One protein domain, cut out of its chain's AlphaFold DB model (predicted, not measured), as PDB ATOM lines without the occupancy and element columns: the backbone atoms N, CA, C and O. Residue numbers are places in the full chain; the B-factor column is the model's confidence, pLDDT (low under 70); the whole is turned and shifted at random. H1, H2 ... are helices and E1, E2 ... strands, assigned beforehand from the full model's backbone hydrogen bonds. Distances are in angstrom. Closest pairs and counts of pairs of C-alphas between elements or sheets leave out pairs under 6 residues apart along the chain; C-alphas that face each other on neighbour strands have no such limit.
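This is residues 2 to 52 of the 112 residues of the protein "GrpB-like predicted nucleotidyltransferase (UPF0157 family)" of Allocatelliglobosispora scoriae (UniProt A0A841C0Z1). There is little regular structure: an antiparallel hairpin of two strands, E1 and E2, with one short helix, H1, over one face of it, on the side of E1 and apart from E2. The printed part has 51 residues; H1, E1 and E2, in that order, hold only 17, a mixed class. It is compact, with a radius of gyration of the C-alphas of 11.1 A and spans of 30 by 22 by 14 A.

Start at H1, residues 10 to 14, where every O i to N i+4 pair is within hydrogen-bond range. Residues 18 to 19 pair antiparallel with residues 33 to 34 of E1, residues 30 to 35. Find E2, residues 43 to 48, antiparallel to E1 at 161 degrees; N 33 and O 45, 2.8 A apart, are within hydrogen-bond range. H1 and E2 are apart.

Find C-alpha 10 at (74.129, -37.408, 63.029), where H1 begins. E1 is 16.9 A long; E2, 16.2 A, ends at C-alpha 48, (70.783, -25.728, 51.017).

The printed part has no cut; the link from H1 to E1 is long. Residues 2 to 9 have pLDDT under 70.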
ATOM      1  N   ASP A   2      79.257 -19.342  62.278       38.59
ATOM      2  CA  ASP A   2      79.353 -20.792  62.391       38.59
ATOM      3  C   ASP A   2      79.673 -21.374  61.021       38.59
ATOM      4  O   ASP A   2      79.123 -20.949  60.002       38.59
ATOM      5  N   ASP A   3      80.645 -22.275  61.006       42.41
ATOM      6  CA  ASP A   3      81.111 -22.940  59.808       42.41
ATOM      7  C   ASP A   3      80.017 -23.894  59.305       42.41
ATOM      8  O   ASP A   3      79.923 -25.051  59.707       42.41
ATOM      9  N   CYS A   4      79.131 -23.380  58.450       47.81
ATOM     10  CA  CYS A   4      78.069 -24.159  57.816       47.81
ATOM     11  C   CYS A   4      78.595 -25.165  56.776       47.81
ATOM     12  O   CYS A   4      77.784 -25.846  56.151       47.81
ATOM     13  N   THR A   5      79.915 -25.288  56.564       48.34
ATOM     14  CA  THR A   5      80.457 -26.250  55.586       48.34
ATOM     15  C   THR A   5      80.306 -27.706  56.025       48.34
ATOM     16  O   THR A   5      80.409 -28.609  55.197       48.34
ATOM     17  N   THR A   6      79.997 -27.963  57.300       56.62
ATOM     18  CA  THR A   6      79.754 -29.317  57.807       56.62
ATOM     19  C   THR A   6      78.359 -29.453  58.412       56.62
ATOM     20  O   THR A   6      78.150 -29.340  59.620       56.62
ATOM     21  N   ILE A   7      77.377 -29.806  57.575       64.19
ATOM     22  CA  ILE A   7      76.161 -30.438  58.094       64.19
ATOM     23  C   ILE A   7      76.584 -31.766  58.708       64.19
ATOM     24  O   ILE A   7      76.936 -32.708  58.001       64.19
ATOM     25  N   THR A   8      76.555 -31.847  60.037       61.69
ATOM     26  CA  THR A   8      76.794 -33.111  60.729       61.69
ATOM     27  C   THR A   8      75.542 -33.971  60.545       61.69
ATOM     28  O   THR A   8      74.492 -33.631  61.090       61.69
ATOM     29  N   PRO A   9      75.594 -35.097  59.813       68.31
ATOM     30  CA  PRO A   9      74.394 -35.863  59.485       68.31
ATOM     31  C   PRO A   9      73.816 -36.628  60.691       68.31
ATOM     32  O   PRO A   9      72.782 -37.276  60.557       68.31
ATOM     33  N   LEU A  10      74.463 -36.580  61.866       72.12
ATOM     34  CA  LEU A  10      74.129 -37.408  63.029       72.12
ATOM     35  C   LEU A  10      72.680 -37.245  63.527       72.12
ATOM     36  O   LEU A  10      72.030 -38.277  63.700       72.12
ATOM     37  N   PRO A  11      72.120 -36.030  63.705       87.69
ATOM     38  CA  PRO A  11      70.733 -35.893  64.153       87.69
ATOM     39  C   PRO A  11      69.725 -36.414  63.120       87.69
ATOM     40  O   PRO A  11      68.769 -37.095  63.478       87.69
ATOM     41  N   LEU A  12      69.967 -36.152  61.832       90.81
ATOM     42  CA  LEU A  12      69.111 -36.630  60.740       90.81
ATOM     43  C   LEU A  12      69.159 -38.158  60.624       90.81
ATOM     44  O   LEU A  12      68.119 -38.807  60.500       90.81
ATOM     45  N   ARG A  13      70.351 -38.746  60.759       89.00
ATOM     46  CA  ARG A  13      70.540 -40.198  60.784       89.00
ATOM     47  C   ARG A  13      69.843 -40.853  61.971       89.00
ATOM     48  O   ARG A  13      69.276 -41.929  61.805       89.00
ATOM     49  N   ALA A  14      69.850 -40.215  63.142       91.75
ATOM     50  CA  ALA A  14      69.194 -40.737  64.342       91.75
ATOM     51  C   ALA A  14      67.673 -40.905  64.176       91.75
ATOM     52  O   ALA A  14      67.084 -41.766  64.822       91.75
ATOM     53  N   ILE A  15      67.052 -40.129  63.282       93.94
ATOM     54  CA  ILE A  15      65.623 -40.230  62.946       93.94
ATOM     55  C   ILE A  15      65.372 -40.912  61.586       93.94
ATOM     56  O   ILE A  15      64.268 -40.845  61.051       93.94
ATOM     57  N   GLY A  16      66.386 -41.579  61.024       93.62
ATOM     58  CA  GLY A  16      66.253 -42.458  59.857       93.62
ATOM     59  C   GLY A  16      66.583 -41.842  58.494       93.62
ATOM     60  O   GLY A  16      66.499 -42.549  57.492       93.62
ATOM     61  N   TRP A  17      66.980 -40.570  58.409       95.56
ATOM     62  CA  TRP A  17      67.438 -39.998  57.138       95.56
ATOM     63  C   TRP A  17      68.845 -40.478  56.793       95.56
ATOM     64  O   TRP A  17      69.774 -40.387  57.597       95.56
ATOM     65  N   LEU A  18      69.025 -40.938  55.561       93.62
ATOM     66  CA  LEU A  18      70.308 -41.396  55.047       93.62
ATOM     67  C   LEU A  18      70.917 -40.335  54.141       93.62
ATOM     68  O   LEU A  18      70.242 -39.812  53.257       93.62
ATOM     69  N   HIS A  19      72.198 -40.035  54.348       92.12
ATOM     70  CA  HIS A  19      72.951 -39.171  53.444       92.12
ATOM     71  C   HIS A  19      73.036 -39.825  52.058       92.12
ATOM     72  O   HIS A  19      73.404 -40.993  51.944       92.12
ATOM     73  N   ALA A  20      72.658 -39.076  51.025       92.00
ATOM     74  CA  ALA A  20      72.492 -39.560  49.661       92.00
ATOM     75  C   ALA A  20      73.000 -38.495  48.673       92.00
ATOM     76  O   ALA A  20      72.180 -37.847  48.018       92.00
ATOM     77  N   PRO A  21      74.324 -38.267  48.612       90.75
ATOM     78  CA  PRO A  21      74.903 -37.182  47.832       90.75
ATOM     79  C   PRO A  21      74.629 -37.359  46.339       90.75
ATOM     80  O   PRO A  21      74.717 -38.461  45.793       90.75
ATOM     81  N   GLU A  22      74.314 -36.252  45.678       88.00
ATOM     82  CA  GLU A  22      74.068 -36.193  44.239       88.00
ATOM     83  C   GLU A  22      75.202 -35.443  43.520       88.00
ATOM     84  O   GLU A  22      75.773 -34.521  44.098       88.00
ATOM     85  N   PRO A  23      75.509 -35.736  42.240       87.62
ATOM     86  CA  PRO A  23      76.648 -35.121  41.541       87.62
ATOM     87  C   PRO A  23      76.652 -33.582  41.493       87.62
ATOM     88  O   PRO A  23      77.697 -32.970  41.325       87.62
ATOM     89  N   SER A  24      75.485 -32.947  41.624       85.31
ATOM     90  CA  SER A  24      75.331 -31.489  41.603       85.31
ATOM     91  C   SER A  24      75.359 -30.836  42.992       85.31
ATOM     92  O   SER A  24      75.153 -29.632  43.081       85.31
ATOM     93  N   ASP A  25      75.509 -31.609  44.070       87.62
ATOM     94  CA  ASP A  25      75.372 -31.121  45.450       87.62
ATOM     95  C   ASP A  25      76.416 -30.059  45.803       87.62
ATOM     96  O   ASP A  25      76.056 -28.989  46.289       87.62
ATOM     97  N   GLU A  26      77.680 -30.309  45.464       86.00
ATOM     98  CA  GLU A  26      78.788 -29.391  45.742       86.00
ATOM     99  C   GLU A  26      78.594 -28.037  45.046       86.00
ATOM    100  O   GLU A  26      78.571 -26.994  45.698       86.00
ATOM    101  N   ASN A  27      78.329 -28.050  43.737       85.75
ATOM    102  CA  ASN A  27      78.135 -26.830  42.944       85.75
ATOM    103  C   ASN A  27      76.901 -26.018  43.369       85.75
ATOM    104  O   ASN A  27      76.835 -24.818  43.115       85.75
ATOM    105  N   LEU A  28      75.905 -26.671  43.976       85.81
ATOM    106  CA  LEU A  28      74.661 -26.037  44.418       85.81
ATOM    107  C   LEU A  28      74.655 -25.725  45.918       85.81
ATOM    108  O   LEU A  28      73.627 -25.257  46.411       85.81
ATOM    109  N   LEU A  29      75.764 -25.976  46.627       88.88
ATOM    110  CA  LEU A  29      75.878 -25.823  48.082       88.88
ATOM    111  C   LEU A  29      74.694 -26.503  48.794       88.88
ATOM    112  O   LEU A  29      73.976 -25.907  49.606       88.88
ATOM    113  N   ARG A  30      74.445 -27.754  48.385       89.88
ATOM    114  CA  ARG A  30      73.306 -28.584  48.773       89.88
ATOM    115  C   ARG A  30      73.785 -29.886  49.399       89.88
ATOM    116  O   ARG A  30      74.697 -30.516  48.890       89.88
ATOM    117  N   TRP A  31      73.072 -30.357  50.413       91.56
ATOM    118  CA  TRP A  31      73.208 -31.700  50.971       91.56
ATOM    119  C   TRP A  31      71.906 -32.473  50.789       91.56
ATOM    120  O   TRP A  31      70.834 -32.014  51.199       91.56
ATOM    121  N   SER A  32      72.001 -33.647  50.167       92.75
ATOM    122  CA  SER A  32      70.852 -34.491  49.843       92.75
ATOM    123  C   SER A  32      70.729 -35.683  50.794       92.75
ATOM    124  O   SER A  32      71.698 -36.385  51.088       92.75
ATOM    125  N   PHE A  33      69.508 -35.934  51.264       94.69
ATOM    126  CA  PHE A  33      69.163 -37.041  52.151       94.69
ATOM    127  C   PHE A  33      67.911 -37.771  51.657       94.69
ATOM    128  O   PHE A  33      67.029 -37.179  51.030       94.69
ATOM    129  N   CYS A  34      67.821 -39.061  51.967       96.25
ATOM    130  CA  CYS A  34      66.720 -39.939  51.576       96.25
ATOM    131  C   CYS A  34      66.136 -40.679  52.785       96.25
ATOM    132  O   CYS A  34      66.853 -40.988  53.734       96.25
ATOM    133  N   TYR A  35      64.845 -41.004  52.721       95.75
ATOM    134  CA  TYR A  35      64.153 -41.848  53.701       95.75
ATOM    135  C   TYR A  35      63.132 -42.759  52.991       95.75
ATOM    136  O   TYR A  35      62.455 -42.278  52.075       95.75
ATOM    137  N   PRO A  36      62.948 -44.035  53.395       95.44
ATOM    138  CA  PRO A  36      63.679 -44.748  54.455       95.44
ATOM    139  C   PRO A  36      65.004 -45.381  53.991       95.44
ATOM    140  O   PRO A  36      65.824 -45.755  54.822       95.44
ATOM    141  N   SER A  37      65.236 -45.504  52.681       94.06
ATOM    142  CA  SER A  37      66.507 -45.964  52.097       94.06
ATOM    143  C   SER A  37      66.861 -45.157  50.848       94.06
ATOM    144  O   SER A  37      66.036 -44.378  50.386       94.06
ATOM    145  N   VAL A  38      68.061 -45.304  50.276       91.12
ATOM    146  CA  VAL A  38      68.433 -44.598  49.030       91.12
ATOM    147  C   VAL A  38      67.766 -45.245  47.809       91.12
ATOM    148  O   VAL A  38      67.390 -44.567  46.844       91.12
ATOM    149  N   GLU A  39      67.578 -46.558  47.862       91.25
ATOM    150  CA  GLU A  39      67.037 -47.396  46.798       91.25
ATOM    151  C   GLU A  39      65.514 -47.236  46.698       91.25
ATOM    152  O   GLU A  39      65.001 -46.974  45.611       91.25
ATOM    153  N   LEU A  40      64.812 -47.298  47.838       91.31
ATOM    154  CA  LEU A  40      63.346 -47.296  47.959       91.31
ATOM    155  C   LEU A  40      62.828 -46.081  48.747       91.31
ATOM    156  O   LEU A  40      61.876 -46.171  49.523       91.31
ATOM    157  N   ARG A  41      63.475 -44.927  48.568       94.12
ATOM    158  CA  ARG A  41      63.049 -43.664  49.185       94.12
ATOM    159  C   ARG A  41      61.634 -43.269  48.781       94.12
ATOM    160  O   ARG A  41      61.283 -43.258  47.603       94.12
ATOM    161  N   THR A  42      60.881 -42.817  49.768       96.00
ATOM    162  CA  THR A  42      59.615 -42.101  49.591       96.00
ATOM    163  C   THR A  42      59.788 -40.600  49.799       96.00
ATOM    164  O   THR A  42      58.990 -39.820  49.286       96.00
ATOM    165  N   HIS A  43      60.846 -40.182  50.502       96.38
ATOM    166  CA  HIS A  43      61.115 -38.781  50.805       96.38
ATOM    167  C   HIS A  43      62.526 -38.383  50.386       96.38
ATOM    168  O   HIS A  43      63.489 -39.133  50.557       96.38
ATOM    169  N   HIS A  44      62.623 -37.159  49.876       95.06
ATOM    170  CA  HIS A  44      63.861 -36.477  49.548       95.06
ATOM    171  C   HIS A  44      63.951 -35.203  50.380       95.06
ATOM    172  O   HIS A  44      63.026 -34.391  50.360       95.06
ATOM    173  N   LEU A  45      65.065 -35.021  51.081       94.25
ATOM    174  CA  LEU A  45      65.378 -33.793  51.798       94.25
ATOM    175  C   LEU A  45      66.614 -33.165  51.167       94.25
ATOM    176  O   LEU A  45      67.654 -33.807  51.043       94.25
ATOM    177  N   HIS A  46      66.488 -31.899  50.789       92.19
ATOM    178  CA  HIS A  46      67.593 -31.075  50.329       92.19
ATOM    179  C   HIS A  46      67.795 -29.950  51.337       92.19
ATOM    180  O   HIS A  46      66.909 -29.113  51.512       92.19
ATOM    181  N   VAL A  47      68.948 -29.940  51.998       91.44
ATOM    182  CA  VAL A  47      69.389 -28.802  52.808       91.44
ATOM    183  C   VAL A  47      70.305 -27.958  51.939       91.44
ATOM    184  O   VAL A  47      71.157 -28.502  51.247       91.44
ATOM    185  N   VAL A  48      70.107 -26.648  51.935       90.06
ATOM    186  CA  VAL A  48      70.783 -25.728  51.017       90.06
ATOM    187  C   VAL A  48      71.262 -24.495  51.732       90.06
ATOM    188  O   VAL A  48      70.578 -23.975  52.616       90.06
ATOM    189  N   GLU A  49      72.413 -23.990  51.307       89.38
ATOM    190  CA  GLU A  49      72.885 -22.704  51.786       89.38
ATOM    191  C   GLU A  49      71.960 -21.579  51.302       89.38
ATOM    192  O   GLU A  49      71.623 -21.481  50.120       89.38
ATOM    193  N   HIS A  50      71.561 -20.693  52.218       84.50
ATOM    194  CA  HIS A  50      70.601 -19.620  51.943       84.50
ATOM    195  C   HIS A  50      71.048 -18.679  50.812       84.50
ATOM    196  O   HIS A  50      70.218 -18.197  50.046       84.50
ATOM    197  N   ARG A  51      72.355 -18.419  50.689       83.44
ATOM    198  CA  ARG A  51      72.923 -17.541  49.651       83.44
ATOM    199  C   ARG A  51      73.263 -18.268  48.346       83.44
ATOM    200  O   ARG A  51      73.763 -17.630  47.424       83.44
ATOM    201  N   SER A  52      73.000 -19.573  48.256       85.38
ATOM    202  CA  SER A  52      73.190 -20.331  47.018       85.38
ATOM    203  C   SER A  52      72.168 -19.932  45.952       85.38
ATOM    204  O   SER A  52      71.058 -19.484  46.245       85.38
TER     205      SER A  52